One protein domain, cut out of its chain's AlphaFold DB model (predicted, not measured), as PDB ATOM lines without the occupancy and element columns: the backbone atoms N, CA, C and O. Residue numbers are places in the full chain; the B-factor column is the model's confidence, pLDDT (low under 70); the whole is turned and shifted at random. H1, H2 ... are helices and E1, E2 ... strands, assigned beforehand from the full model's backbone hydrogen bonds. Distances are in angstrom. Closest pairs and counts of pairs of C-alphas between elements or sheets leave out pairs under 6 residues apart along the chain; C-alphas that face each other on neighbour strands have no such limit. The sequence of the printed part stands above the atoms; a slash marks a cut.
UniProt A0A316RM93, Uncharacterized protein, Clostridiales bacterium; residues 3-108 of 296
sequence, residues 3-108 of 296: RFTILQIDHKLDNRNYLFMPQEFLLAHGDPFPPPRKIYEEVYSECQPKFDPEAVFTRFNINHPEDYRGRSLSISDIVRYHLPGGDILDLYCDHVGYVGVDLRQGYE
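What this domain is: This is residues 3 to 108 of the 296 residues of an uncharacterized protein of Clostridiales bacterium (UniProt A0A316RM93). A strongly twisted sheet of five strands curls round the helix H2 on one face, while the short helix H1 sits off the sheet in a long excursion of the chain between E1 and E2. The longest axis runs from His 29, just after H1, to Pro 49, just after E2. The printed part has 106 residues, in the order E1 H1 E2 H2 E3 E4 E5, and under half of them are in named elements; the class is mixed, helices and strands. The sheet runs E2 E1 E3 E4 E5, all antiparallel. The whole is compact, with a radius of gyration of the C-alphas of 13.4 A, and rounded, spanning 38 by 31 by 24 A.

How they stand to each other: Begin with the inner strand E1, residues 3 to 9. On one side of it find the edge strand E2, residues 40 to 48, antiparallel at 157 degrees, with N 4 and O 46 within hydrogen-bond range at 2.8 A; E2 bends by 59 degrees at residue 43. On the other side is E3, residues 78 to 82, at 154 degrees, with N 5 and O 80 at 2.8 A. E3 and E4, residues 88 to 93, form a hairpin at 160 degrees, with N 81 and O 89 at 2.8 A. E4 and the edge strand E5, residues 98 to 101, form another at 134 degrees, with N 92 and O 99 at 2.8 A. E3, E4 and E5 make a meander, each strand the antiparallel neighbour of the one before. H2, residues 53 to 63, is on the sheet, in two layers, helix over sheet; its closest C-alpha to E3 is that of Pro 53, 7.4 A from that of Val 79. E2, H2 and E3 are a split strand-helix-strand unit, two strands running the same way with E1 between them, and its crossover is right-handed. H1, residues 23 to 28, is only just not on the sheet, with 4 pairs of C-alphas within 10 A, and is apart from H2. In H1 and H2 every O i to N i+4 pair is within hydrogen-bond range.

Where its parts are: Find C-alpha 3 at (145.363, 131.582, 152.917), where E1 begins its 20.3 A. E2 measures 22.2 A, E3 12.8 A, E4 15.9 A and E5 9.3 A, ending at C-alpha 101, (160.980, 132.774, 160.468). H2 starts at (153.526, 139.396, 150.431) and measures 14.9 A; H1 measures 8.6 A.

The domain as a whole: The C-alphas farthest apart are those of His 29 and Pro 49, 38.8 A. The printed part has no cut. The links E1 to H1, H1 to E2 and H2 to E3 are long. The mean pLDDT of the printed part is 93.3, and residue 105 is under 70.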
ATOM      1  N   ARG A   3     145.787 130.953 151.660       95.88
ATOM      2  CA  ARG A   3     145.363 131.582 152.917       95.88
ATOM      3  C   ARG A   3     146.550 132.273 153.578       95.88
ATOM      4  O   ARG A   3     147.622 131.672 153.681       95.88
ATOM      5  N   PHE A   4     146.329 133.486 154.069       97.12
ATOM      6  CA  PHE A   4     147.261 134.190 154.933       97.12
ATOM      7  C   PHE A   4     146.603 134.628 156.246       97.12
ATOM      8  O   PHE A   4     145.378 134.736 156.355       97.12
ATOM      9  N   THR A   5     147.440 134.874 157.245       97.56
ATOM     10  CA  THR A   5     147.071 135.383 158.562       97.56
ATOM     11  C   THR A   5     148.067 136.465 158.958       97.56
ATOM     12  O   THR A   5     149.268 136.283 158.779       97.56
ATOM     13  N   ILE A   6     147.584 137.579 159.501       98.06
ATOM     14  CA  ILE A   6     148.436 138.635 160.053       98.06
ATOM     15  C   ILE A   6     148.542 138.420 161.556       98.06
ATOM     16  O   ILE A   6     147.531 138.356 162.264       98.06
ATOM     17  N   LEU A   7     149.778 138.302 162.028       98.00
ATOM     18  CA  LEU A   7     150.111 138.230 163.439       98.00
ATOM     19  C   LEU A   7     150.805 139.523 163.853       98.00
ATOM     20  O   LEU A   7     151.764 139.951 163.210       98.00
ATOM     21  N   GLN A   8     150.351 140.112 164.950       98.00
ATOM     22  CA  GLN A   8     150.925 141.336 165.495       98.00
ATOM     23  C   GLN A   8     151.290 141.134 166.957       98.00
ATOM     24  O   GLN A   8     150.608 140.419 167.688       98.00
ATOM     25  N   ILE A   9     152.394 141.745 167.378       97.69
ATOM     26  CA  ILE A   9     152.790 141.760 168.786       97.69
ATOM     27  C   ILE A   9     151.727 142.506 169.608       97.69
ATOM     28  O   ILE A   9     151.405 143.658 169.291       97.69
ATOM     29  N   ASP A  10     151.225 141.860 170.666       96.06
ATOM     30  CA  ASP A  10     150.424 142.494 171.715       96.06
ATOM     31  C   ASP A  10     151.360 143.265 172.653       96.06
ATOM     32  O   ASP A  10     152.147 142.684 173.405       96.06
ATOM     33  N   HIS A  11     151.239 144.593 172.632       93.31
ATOM     34  CA  HIS A  11     151.997 145.516 173.482       93.31
ATOM     35  C   HIS A  11     151.957 145.168 174.978       93.31
ATOM     36  O   HIS A  11     152.897 145.485 175.700       93.31
ATOM     37  N   LYS A  12     150.893 144.516 175.467       94.88
ATOM     38  CA  LYS A  12     150.773 144.124 176.881       94.88
ATOM     39  C   LYS A  12     151.652 142.930 177.239       94.88
ATOM     40  O   LYS A  12     151.947 142.723 178.414       94.88
ATOM     41  N   LEU A  13     152.025 142.124 176.247       95.94
ATOM     42  CA  LEU A  13     152.860 140.936 176.409       95.94
ATOM     43  C   LEU A  13     154.329 141.203 176.047       95.94
ATOM     44  O   LEU A  13     155.199 140.389 176.377       95.94
ATOM     45  N   ASP A  14     154.612 142.331 175.392       95.31
ATOM     46  CA  ASP A  14     155.943 142.717 174.929       95.31
ATOM     47  C   ASP A  14     156.800 143.363 176.026       95.31
ATOM     48  O   ASP A  14     157.027 144.568 176.076       95.31
ATOM     49  N   ASN A  15     157.334 142.528 176.912       92.19
ATOM     50  CA  ASN A  15     158.199 142.985 178.003       92.19
ATOM     51  C   ASN A  15     159.641 143.327 177.572       92.19
ATOM     52  O   ASN A  15     160.461 143.653 178.430       92.19
ATOM     53  N   ARG A  16     159.986 143.180 176.284       91.12
ATOM     54  CA  ARG A  16     161.346 143.404 175.757       91.12
ATOM     55  C   ARG A  16     161.410 144.432 174.628       91.12
ATOM     56  O   ARG A  16     162.490 144.665 174.105       91.12
ATOM     57  N   ASN A  17     160.294 145.086 174.307       93.56
ATOM     58  CA  ASN A  17     160.193 146.072 173.231       93.56
ATOM     59  C   ASN A  17     160.589 145.497 171.859       93.56
ATOM     60  O   ASN A  17     161.306 146.142 171.101       93.56
ATOM     61  N   TYR A  18     160.132 144.284 171.539       96.44
ATOM     62  CA  TYR A  18     160.280 143.699 170.201       96.44
ATOM     63  C   TYR A  18     159.495 144.460 169.129       96.44
ATOM     64  O   TYR A  18     159.824 144.383 167.944       96.44
ATOM     65  N   LEU A  19     158.439 145.166 169.532       96.38
ATOM     66  CA  LEU A  19     157.596 145.935 168.635       96.38
ATOM     67  C   LEU A  19     158.423 146.936 167.808       96.38
ATOM     68  O   LEU A  19     159.135 147.779 168.349       96.38
ATOM     69  N   PHE A  20     158.283 146.849 166.484       96.12
ATOM     70  CA  PHE A  20     158.990 147.660 165.482       96.12
ATOM     71  C   PHE A  20     160.512 147.461 165.405       96.12
ATOM     72  O   PHE A  20     161.194 148.271 164.778       96.12
ATOM     73  N   MET A  21     161.055 146.387 165.985       97.56
ATOM     74  CA  MET A  21     162.495 146.116 165.921       97.56
ATOM     75  C   MET A  21     162.866 145.262 164.701       97.56
ATOM     76  O   MET A  21     162.270 144.206 164.505       97.56
ATOM     77  N   PRO A  22     163.842 145.656 163.866       97.00
ATOM     78  CA  PRO A  22     164.308 144.824 162.755       97.00
ATOM     79  C   PRO A  22     165.162 143.645 163.244       97.00
ATOM     80  O   PRO A  22     165.670 143.661 164.370       97.00
ATOM     81  N   GLN A  23     165.350 142.631 162.392       95.69
ATOM     82  CA  GLN A  23     166.137 141.439 162.737       95.69
ATOM     83  C   GLN A  23     167.558 141.805 163.186       95.69
ATOM     84  O   GLN A  23     168.002 141.361 164.246       95.69
ATOM     85  N   GLU A  24     168.255 142.615 162.386       95.12
ATOM     86  CA  GLU A  24     169.639 143.025 162.636       95.12
ATOM     87  C   GLU A  24     169.800 143.638 164.033       95.12
ATOM     88  O   GLU A  24     170.702 143.270 164.785       95.12
ATOM     89  N   PHE A  25     168.873 144.523 164.417       95.62
ATOM     90  CA  PHE A  25     168.888 145.174 165.723       95.62
ATOM     91  C   PHE A  25     168.755 144.157 166.860       95.62
ATOM     92  O   PHE A  25     169.536 144.206 167.811       95.62
ATOM     93  N   LEU A  26     167.803 143.225 166.759       95.62
ATOM     94  CA  LEU A  26     167.573 142.207 167.789       95.62
ATOM     95  C   LEU A  26     168.793 141.295 167.953       95.62
ATOM     96  O   LEU A  26     169.255 141.072 169.072       95.62
ATOM     97  N   LEU A  27     169.371 140.839 166.838       94.00
ATOM     98  CA  LEU A  27     170.578 140.013 166.854       94.00
ATOM     99  C   LEU A  27     171.779 140.763 167.452       94.00
ATOM    100  O   LEU A  27     172.499 140.197 168.275       94.00
ATOM    101  N   ALA A  28     171.975 142.037 167.100       94.50
ATOM    102  CA  ALA A  28     173.073 142.860 167.613       94.50
ATOM    103  C   ALA A  28     172.993 143.107 169.131       94.50
ATOM    104  O   ALA A  28     174.026 143.245 169.788       94.50
ATOM    105  N   HIS A  29     171.784 143.128 169.699       93.94
ATOM    106  CA  HIS A  29     171.555 143.296 171.139       93.94
ATOM    107  C   HIS A  29     171.477 141.964 171.904       93.94
ATOM    108  O   HIS A  29     171.329 141.962 173.126       93.94
ATOM    109  N   GLY A  30     171.623 140.828 171.212       91.25
ATOM    110  CA  GLY A  30     171.549 139.497 171.815       91.25
ATOM    111  C   GLY A  30     170.133 139.085 172.225       91.25
ATOM    112  O   GLY A  30     169.973 138.198 173.070       91.25
ATOM    113  N   ASP A  31     169.106 139.716 171.653       93.19
ATOM    114  CA  ASP A  31     167.723 139.316 171.859       93.19
ATOM    115  C   ASP A  31     167.351 138.113 170.974       93.19
ATOM    116  O   ASP A  31     167.785 138.021 169.824       93.19
ATOM    117  N   PRO A  32     166.517 137.182 171.480       92.56
ATOM    118  CA  PRO A  32     166.012 136.070 170.685       92.56
ATOM    119  C   PRO A  32     165.306 136.534 169.408       92.56
ATOM    120  O   PRO A  32     164.382 137.351 169.468       92.56
ATOM    121  N   PHE A  33     165.698 135.951 168.274       94.38
ATOM    122  CA  PHE A  33     165.026 136.125 166.991       94.38
ATOM    123  C   PHE A  33     164.651 134.759 166.393       94.38
ATOM    124  O   PHE A  33     165.511 133.879 166.336       94.38
ATOM    125  N   PRO A  34     163.412 134.556 165.906       95.31
ATOM    126  CA  PRO A  34     162.296 135.507 165.923       95.31
ATOM    127  C   PRO A  34     161.798 135.822 167.346       95.31
ATOM    128  O   PRO A  34     162.048 135.036 168.266       95.31
ATOM    129  N   PRO A  35     161.056 136.931 167.550       95.38
ATOM    130  CA  PRO A  35     160.425 137.195 168.836       95.38
ATOM    131  C   PRO A  35     159.503 136.032 169.265       95.38
ATOM    132  O   PRO A  35     158.902 135.368 168.412       95.38
ATOM    133  N   PRO A  36     159.338 135.765 170.575       94.19
ATOM    134  CA  PRO A  36     158.623 134.578 171.043       94.19
ATOM    135  C   PRO A  36     157.168 134.517 170.555       94.19
ATOM    136  O   PRO A  36     156.391 135.419 170.840       94.19
ATOM    137  N   ARG A  37     156.721 133.404 169.951       95.06
ATOM    138  CA  ARG A  37     155.334 133.258 169.440       95.06
ATOM    139  C   ARG A  37     154.240 133.711 170.415       95.06
ATOM    140  O   ARG A  37     153.211 134.214 169.975       95.06
ATOM    141  N   LYS A  38     154.440 133.514 171.720       95.19
ATOM    142  CA  LYS A  38     153.468 133.834 172.778       95.19
ATOM    143  C   LYS A  38     153.105 135.320 172.897       95.19
ATOM    144  O   LYS A  38     152.094 135.604 173.522       95.19
ATOM    145  N   ILE A  39     153.915 136.237 172.356       96.31
ATOM    146  CA  ILE A  39     153.613 137.680 172.388       96.31
ATOM    147  C   ILE A  39     152.797 138.141 171.175       96.31
ATOM    148  O   ILE A  39     152.428 139.305 171.109       96.31
ATOM    149  N   TYR A  40     152.524 137.247 170.218       97.25
ATOM    150  CA  TYR A  40     151.751 137.555 169.017       97.25
ATOM    151  C   TYR A  40     150.285 137.146 169.149       97.25
ATOM    152  O   TYR A  40     149.978 136.010 169.531       97.25
ATOM    153  N   GLU A  41     149.395 138.016 168.688       96.56
ATOM    154  CA  GLU A  41     147.980 137.734 168.455       96.56
ATOM    155  C   GLU A  41     147.656 137.693 166.956       96.56
ATOM    156  O   GLU A  41     148.331 138.313 166.137       96.56
ATOM    157  N   GLU A  42     146.630 136.925 166.590       96.81
ATOM    158  CA  GLU A  42     146.073 136.926 165.237       96.81
ATOM    159  C   GLU A  42     145.065 138.067 165.113       96.81
ATOM    160  O   GLU A  42     144.048 138.070 165.804       96.81
ATOM    161  N   VAL A  43     145.347 139.022 164.224       96.38
ATOM    162  CA  VAL A  43     144.504 140.215 164.027       96.38
ATOM    163  C   VAL A  43     143.674 140.155 162.746       96.38
ATOM    164  O   VAL A  43     142.721 140.920 162.596       96.38
ATOM    165  N   TYR A  44     144.038 139.269 161.811       96.62
ATOM    166  CA  TYR A  44     143.362 139.126 160.522       96.62
ATOM    167  C   TYR A  44     143.670 137.789 159.844       96.62
ATOM    168  O   TYR A  44     144.786 137.284 159.963       96.62
ATOM    169  N   SER A  45     142.727 137.252 159.064       96.00
ATOM    170  CA  SER A  45     142.958 136.088 158.198       96.00
ATOM    171  C   SER A  45     142.040 136.112 156.978       96.00
ATOM    172  O   SER A  45     140.850 136.386 157.102       96.00
ATOM    173  N   GLU A  46     142.582 135.789 155.805       95.25
ATOM    174  CA  GLU A  46     141.842 135.761 154.537       95.25
ATOM    175  C   GLU A  46     142.598 134.922 153.489       95.25
ATOM    176  O   GLU A  46     143.640 134.325 153.769       95.25
ATOM    177  N   CYS A  47     142.087 134.869 152.259       94.81
ATOM    178  CA  CYS A  47     142.744 134.255 151.114       94.81
ATOM    179  C   CYS A  47     143.068 135.296 150.039       94.81
ATOM    180  O   CYS A  47     142.288 136.210 149.793       94.81
ATOM    181  N   GLN A  48     144.164 135.084 149.314       92.94
ATOM    182  CA  GLN A  48     144.523 135.848 148.116       92.94
ATOM    183  C   GLN A  48     144.745 134.916 146.912       92.94
ATOM    184  O   GLN A  48     144.984 133.720 147.107       92.94
ATOM    185  N   PRO A  49     144.635 135.396 145.657       91.75
ATOM    186  CA  PRO A  49     144.719 134.536 144.473       91.75
ATOM    187  C   PRO A  49     146.045 133.780 144.360       91.75
ATOM    188  O   PRO A  49     146.017 132.565 144.150       91.75
ATOM    189  N   LYS A  50     147.160 134.477 144.596       91.50
ATOM    190  CA  LYS A  50     148.541 133.993 144.469       91.50
ATOM    191  C   LYS A  50     149.375 134.393 145.689       91.50
ATOM    192  O   LYS A  50     148.962 135.260 146.450       91.50
ATOM    193  N   PHE A  51     150.542 133.781 145.873       94.06
ATOM    194  CA  PHE A  51     151.486 134.172 146.925       94.06
ATOM    195  C   PHE A  51     152.131 135.527 146.599       94.06
ATOM    196  O   PHE A  51     152.942 135.623 145.680       94.06
ATOM    197  N   ASP A  52     151.731 136.565 147.332       94.62
ATOM    198  CA  ASP A  52     152.163 137.944 147.106       94.62
ATOM    199  C   ASP A  52     152.219 138.736 148.435       94.62
ATOM    200  O   ASP A  52     151.251 139.394 148.821       94.62
ATOM    201  N   PRO A  53     153.327 138.632 149.196       95.75
ATOM    202  CA  PRO A  53     153.526 139.396 150.431       95.75
ATOM    203  C   PRO A  53     153.458 140.918 150.244       95.75
ATOM    204  O   PRO A  53     152.978 141.621 151.132       95.75
ATOM    205  N   GLU A  54     153.871 141.438 149.088       93.81
ATOM    206  CA  GLU A  54     153.836 142.879 148.796       93.81
ATOM    207  C   GLU A  54     152.405 143.382 148.573       93.81
ATOM    208  O   GLU A  54     152.038 144.466 149.040       93.81
ATOM    209  N   ALA A  55     151.553 142.584 147.922       94.25
ATOM    210  CA  ALA A  55     150.131 142.895 147.796       94.25
ATOM    211  C   ALA A  55     149.428 142.933 149.162       94.25
ATOM    212  O   ALA A  55     148.592 143.813 149.392       94.25
ATOM    213  N   VAL A  56     149.791 142.029 150.084       95.69
ATOM    214  CA  VAL A  56     149.317 142.079 151.477       95.69
ATOM    215  C   VAL A  56     149.774 143.386 152.125       95.69
ATOM    216  O   VAL A  56     148.929 144.163 152.562       95.69
ATOM    217  N   PHE A  57     151.073 143.697 152.105       94.12
ATOM    218  CA  PHE A  57     151.598 144.940 152.685       94.12
ATOM    219  C   PHE A  57     150.871 146.187 152.180       94.12
ATOM    220  O   PHE A  57     150.371 146.995 152.961       94.12
ATOM    221  N   THR A  58     150.743 146.302 150.858       93.69
ATOM    222  CA  THR A  58     150.058 147.409 150.183       93.69
ATOM    223  C   THR A  58     148.607 147.524 150.654       93.69
ATOM    224  O   THR A  58     148.143 148.609 151.007       93.69
ATOM    225  N   ARG A  59     147.875 146.406 150.714       93.31
ATOM    226  CA  ARG A  59     146.463 146.402 151.114       93.31
ATOM    227  C   ARG A  59     146.266 146.876 152.556       93.31
ATOM    228  O   ARG A  59     145.368 147.683 152.790       93.31
ATOM    229  N   PHE A  60     147.087 146.414 153.497       93.62
ATOM    230  CA  PHE A  60     146.932 146.730 154.925       93.62
ATOM    231  C   PHE A  60     147.563 148.059 155.356       93.62
ATOM    232  O   PHE A  60     147.360 148.459 156.499       93.62
ATOM    233  N   ASN A  61     148.251 148.761 154.450       92.56
ATOM    234  CA  ASN A  61     148.818 150.093 154.703       92.56
ATOM    235  C   ASN A  61     148.213 151.224 153.858       92.56
ATOM    236  O   ASN A  61     148.374 152.390 154.210       92.56
ATOM    237  N   ILE A  62     147.545 150.908 152.742       88.88
ATOM    238  CA  ILE A  62     146.926 151.915 151.862       88.88
ATOM    239  C   ILE A  62     145.408 151.751 151.814       88.88
ATOM    240  O   ILE A  62     144.681 152.717 152.027       88.88
ATOM    241  N   ASN A  63     144.916 150.540 151.532       84.69
ATOM    242  CA  ASN A  63     143.482 150.324 151.309       84.69
ATOM    243  C   ASN A  63     142.692 150.197 152.617       84.69
ATOM    244  O   ASN A  63     141.535 150.594 152.639       84.69
ATOM    245  N   HIS A  64     143.312 149.637 153.665       82.88
ATOM    246  CA  HIS A  64     142.746 149.445 155.009       82.88
ATOM    247  C   HIS A  64     141.350 148.782 155.002       82.88
ATOM    248  O   HIS A  64     140.334 149.477 155.025       82.88
ATOM    249  N   PRO A  65     141.270 147.435 154.984       88.12
ATOM    250  CA  PRO A  65     139.986 146.727 154.997       88.12
ATOM    251  C   PRO A  65     139.115 147.098 156.209       88.12
ATOM    252  O   PRO A  65     139.627 147.226 157.317       88.12
ATOM    253  N   GLU A  66     137.798 147.230 156.019       88.50
ATOM    254  CA  GLU A  66     136.863 147.647 157.084       88.50
ATOM    255  C   GLU A  66     136.817 146.677 158.275       88.50
ATOM    256  O   GLU A  66     136.561 147.075 159.410       88.50
ATOM    257  N   ASP A  67     137.062 145.393 158.021       90.94
ATOM    258  CA  ASP A  67     137.084 144.325 159.016       90.94
ATOM    259  C   ASP A  67     138.463 144.134 159.671       90.94
ATOM    260  O   ASP A  67     138.607 143.311 160.580       90.94
ATOM    261  N   TYR A  68     139.471 144.908 159.254       91.12
ATOM    262  CA  TYR A  68     140.811 144.859 159.819       91.12
ATOM    263  C   TYR A  68     140.864 145.559 161.180       91.12
ATOM    264  O   TYR A  68     140.607 146.753 161.304       91.12
ATOM    265  N   ARG A  69     141.215 144.798 162.222       86.88
ATOM    266  CA  ARG A  69     141.263 145.283 163.615       86.88
ATOM    267  C   ARG A  69     142.680 145.463 164.156       86.88
ATOM    268  O   ARG A  69     142.837 145.865 165.305       86.88
ATOM    269  N   GLY A  70     143.686 145.134 163.349       90.94
ATOM    270  CA  GLY A  70     145.090 145.345 163.680       90.94
ATOM    271  C   GLY A  70     145.533 146.791 163.461       90.94
ATOM    272  O   GLY A  70     144.789 147.633 162.959       90.94
ATOM    273  N   ARG A  71     146.787 147.072 163.809       93.38
ATOM    274  CA  ARG A  71     147.484 148.301 163.383       93.38
ATOM    275  C   ARG A  71     147.974 148.153 161.939       93.38
ATOM    276  O   ARG A  71     148.057 147.035 161.437       93.38
ATOM    277  N   SER A  72     148.376 149.248 161.298       93.69
ATOM    278  CA  SER A  72     149.108 149.209 160.020       93.69
ATOM    279  C   SER A  72     150.246 148.184 160.051       93.69
ATOM    280  O   SER A  72     150.939 148.063 161.066       93.69
ATOM    281  N   LEU A  73     150.411 147.444 158.955       94.75
ATOM    282  CA  LEU A  73     151.419 146.396 158.849       94.75
ATOM    283  C   LEU A  73     152.817 147.029 158.847       94.75
ATOM    284  O   LEU A  73     153.130 147.850 157.985       94.75
ATOM    285  N   SER A  74     153.658 146.663 159.809       95.06
ATOM    286  CA  SER A  74     154.962 147.297 160.037       95.06
ATOM    287  C   SER A  74     156.028 146.279 160.444       95.06
ATOM    288  O   SER A  74     155.742 145.091 160.595       95.06
ATOM    289  N   ILE A  75     157.264 146.751 160.636       97.38
ATOM    290  CA  ILE A  75     158.366 145.964 161.199       97.38
ATOM    291  C   ILE A  75     157.870 145.248 162.458       97.38
ATOM    292  O   ILE A  75     157.133 145.840 163.249       97.38
ATOM    293  N   SER A  76     158.288 143.998 162.654       97.50
ATOM    294  CA  SER A  76     157.848 143.073 163.713       97.50
ATOM    295  C   SER A  76     156.522 142.358 163.507       97.50
ATOM    296  O   SER A  76     156.248 141.400 164.226       97.50
ATOM    297  N   ASP A  77     155.716 142.750 162.525       98.00
ATOM    298  CA  ASP A  77     154.522 141.985 162.183       98.00
ATOM    299  C   ASP A  77     154.894 140.726 161.395       98.00
ATOM    300  O   ASP A  77     155.960 140.644 160.784       98.00
ATOM    301  N   ILE A  78     154.016 139.724 161.406       98.38
ATOM    302  CA  ILE A  78     154.226 138.483 160.661       98.38
ATOM    303  C   ILE A  78     153.053 138.235 159.724       98.38
ATOM    304  O   ILE A  78     151.901 138.169 160.153       98.38
ATOM    305  N   VAL A  79     153.361 138.012 158.449       98.19
ATOM    306  CA  VAL A  79     152.417 137.462 157.477       98.19
ATOM    307  C   VAL A  79     152.639 135.955 157.402       98.19
ATOM    308  O   VAL A  79     153.615 135.465 156.833       98.19
ATOM    309  N   ARG A  80     151.725 135.206 158.008       98.06
ATOM    310  CA  ARG A  80     151.705 133.746 157.995       98.06
ATOM    311  C   ARG A  80     150.980 133.249 156.757       98.06
ATOM    312  O   ARG A  80     149.812 133.563 156.576       98.06
ATOM    313  N   TYR A  81     151.622 132.405 155.967       97.31
ATOM    314  CA  TYR A  81     151.039 131.726 154.818       97.31
ATOM    315  C   TYR A  81     150.818 130.244 155.090       97.31
ATOM    316  O   TYR A  81     151.700 129.552 155.596       97.31
ATOM    317  N   HIS A  82     149.651 129.750 154.683       94.19
ATOM    318  CA  HIS A  82     149.340 128.325 154.655       94.19
ATOM    319  C   HIS A  82     149.611 127.790 153.247       94.19
ATOM    320  O   HIS A  82     148.834 128.034 152.319       94.19
ATOM    321  N   LEU A  83     150.742 127.108 153.084       90.56
ATOM    322  CA  LEU A  83     151.227 126.621 151.799       90.56
ATOM    323  C   LEU A  83     150.518 125.320 151.377       90.56
ATOM    324  O   LEU A  83     149.989 124.582 152.220       90.56
ATOM    325  N   PRO A  84     150.519 124.989 150.070       79.19
ATOM    326  CA  PRO A  84     150.107 123.670 149.599       79.19
ATOM    327  C   PRO A  84     150.878 122.554 150.318       79.19
ATOM    328  O   PRO A  84     152.074 122.677 150.553       79.19
ATOM    329  N   GLY A  85     150.197 121.460 150.663       79.75
ATOM    330  CA  GLY A  85     150.805 120.351 151.414       79.75
ATOM    331  C   GLY A  85     150.729 120.489 152.939       79.75
ATOM    332  O   GLY A  85     151.105 119.556 153.638       79.75
ATOM    333  N   GLY A  86     150.175 121.594 153.454       85.94
ATOM    334  CA  GLY A  86     149.959 121.810 154.892       85.94
ATOM    335  C   GLY A  86     151.117 122.509 155.605       85.94
ATOM    336  O   GLY A  86     151.033 122.748 156.808       85.94
ATOM    337  N   ASP A  87     152.165 122.865 154.865       90.12
ATOM    338  CA  ASP A  87     153.296 123.629 155.374       90.12
ATOM    339  C   ASP A  87     152.903 125.073 155.726       90.12
ATOM    340  O   ASP A  87     151.956 125.648 155.182       90.12
ATOM    341  N   ILE A  88     153.665 125.677 156.638       93.81
ATOM    342  CA  ILE A  88     153.500 127.070 157.061       93.81
ATOM    343  C   ILE A  88     154.772 127.846 156.725       93.81
ATOM    344  O   ILE A  88     155.881 127.372 156.976       93.81
ATOM    345  N   LEU A  89     154.595 129.052 156.193       96.31
ATOM    346  CA  LEU A  89     155.654 130.044 156.054       96.31
ATOM    347  C   LEU A  89     155.274 131.285 156.856       96.31
ATOM    348  O   LEU A  89     154.303 131.956 156.518       96.31
ATOM    349  N   ASP A  90     156.054 131.597 157.884       97.75
ATOM    350  CA  ASP A  90     155.937 132.857 158.611       97.75
ATOM    351  C   ASP A  90     156.933 133.856 158.027       97.75
ATOM    352  O   ASP A  90     158.139 133.602 158.014       97.75
ATOM    353  N   LEU A  91     156.427 134.979 157.523       98.19
ATOM    354  CA  LEU A  91     157.236 136.076 157.007       98.19
ATOM    355  C   LEU A  91     157.221 137.234 157.993       98.19
ATOM    356  O   LEU A  91     156.210 137.916 158.129       98.19
ATOM    357  N   TYR A  92     158.344 137.446 158.667       98.19
ATOM    358  CA  TYR A  92     158.593 138.603 159.512       98.19
ATOM    359  C   TYR A  92     158.803 139.843 158.645       98.19
ATOM    360  O   TYR A  92     159.703 139.848 157.804       98.19
ATOM    361  N   CYS A  93     157.979 140.871 158.837       97.94
ATOM    362  CA  CYS A  93     158.179 142.192 158.258       97.94
ATOM    363  C   CYS A  93     159.458 142.796 158.845       97.94
ATOM    364  O   CYS A  93     159.532 143.056 160.050       97.94
ATOM    365  N   ASP A  94     160.448 143.032 157.996       96.25
ATOM    366  CA  ASP A  94     161.723 143.628 158.383       96.25
ATOM    367  C   ASP A  94     161.893 144.998 157.711       96.25
ATOM    368  O   ASP A  94     161.071 145.425 156.899       96.25
ATOM    369  N   HIS A  95     162.964 145.713 158.043       91.88
ATOM    370  CA  HIS A  95     163.278 147.014 157.454       91.88
ATOM    371  C   HIS A  95     163.447 146.955 155.921       91.88
ATOM    372  O   HIS A  95     163.192 147.946 155.239       91.88
ATOM    373  N   VAL A  96     163.844 145.796 155.374       88.19
ATOM    374  CA  VAL A  96     163.885 145.513 153.932       88.19
ATOM    375  C   VAL A  96     163.118 144.224 153.640       88.19
ATOM    376  O   VAL A  96     163.634 143.112 153.804       88.19
ATOM    377  N   GLY A  97     161.886 144.378 153.156       93.62
ATOM    378  CA  GLY A  97     161.021 143.269 152.762       93.62
ATOM    379  C   GLY A  97     160.724 142.323 153.926       93.62
ATOM    380  O   GLY A  97     160.364 142.752 155.020       93.62
ATOM    381  N   TYR A  98     160.882 141.021 153.681       96.81
ATOM    382  CA  TYR A  98     160.523 139.978 154.639       96.81
ATOM    383  C   TYR A  98     161.667 139.018 154.927       96.81
ATOM    384  O   TYR A  98     162.485 138.735 154.049       96.81
ATOM    385  N   VAL A  99     161.638 138.441 156.125       96.38
ATOM    386  CA  VAL A  99     162.503 137.341 156.554       96.38
ATOM    387  C   VAL A  99     161.639 136.134 156.898       96.38
ATOM    388  O   VAL A  99     160.663 136.242 157.636       96.38
ATOM    389  N   GLY A 100     162.000 134.962 156.380       96.69
ATOM    390  CA  GLY A 100     161.376 133.704 156.768       96.69
ATOM    391  C   GLY A 100     161.754 133.342 158.202       96.69
ATOM    392  O   GLY A 100     162.933 133.188 158.522       96.69
ATOM    393  N   VAL A 101     160.767 133.158 159.068       95.75
ATOM    394  CA  VAL A 101     160.980 132.774 160.468       95.75
ATOM    395  C   VAL A 101     160.234 131.491 160.806       95.75
ATOM    396  O   VAL A 101     159.311 131.078 160.108       95.75
ATOM    397  N   ASP A 102     160.650 130.831 161.882       91.75
ATOM    398  CA  ASP A 102     159.940 129.685 162.434       91.75
ATOM    399  C   ASP A 102     159.576 129.992 163.881       91.75
ATOM    400  O   ASP A 102     160.438 130.123 164.747       91.75
ATOM    401  N   LEU A 103     158.278 130.145 164.129       90.81
ATOM    402  CA  LEU A 103     157.741 130.475 165.445       90.81
ATOM    403  C   LEU A 103     157.588 129.248 166.363       90.81
ATOM    404  O   LEU A 103     157.062 129.375 167.474       90.81
ATOM    405  N   ARG A 104     157.991 128.048 165.919       82.81
ATOM    406  CA  ARG A 104     158.010 126.842 166.759       82.81
ATOM    407  C   ARG A 104     159.107 126.941 167.820       82.81
ATOM    408  O   ARG A 104     160.151 127.555 167.632       82.81
ATOM    409  N   GLN A 105     158.868 126.306 168.963       69.25
ATOM    410  CA  GLN A 105     159.780 126.368 170.101       69.25
ATOM    411  C   GLN A 105     161.156 125.768 169.767       69.25
ATOM    412  O   GLN A 105     161.244 124.649 169.263       69.25
ATOM    413  N   GLY A 106     162.226 126.488 170.118       70.56
ATOM    414  CA  GLY A 106     163.608 126.014 170.004       70.56
ATOM    415  C   GLY A 106     164.295 126.296 168.665       70.56
ATOM    416  O   GLY A 106     165.424 125.844 168.485       70.56
ATOM    417  N   TYR A 107     163.643 127.024 167.753       80.19
ATOM    418  CA  TYR A 107     164.294 127.626 166.593       80.19
ATOM    419  C   TYR A 107     164.616 129.087 166.891       80.19
ATOM    420  O   TYR A 107     163.719 129.892 167.131       80.19
ATOM    421  N   GLU A 108     165.896 129.425 166.852       90.69
ATOM    422  CA  GLU A 108     166.375 130.795 166.969       90.69
ATOM    423  C   GLU A 108     167.429 131.019 165.892       90.69
ATOM    424  O   GLU A 108     168.275 130.157 165.657       90.69
TER     425      GLU A 108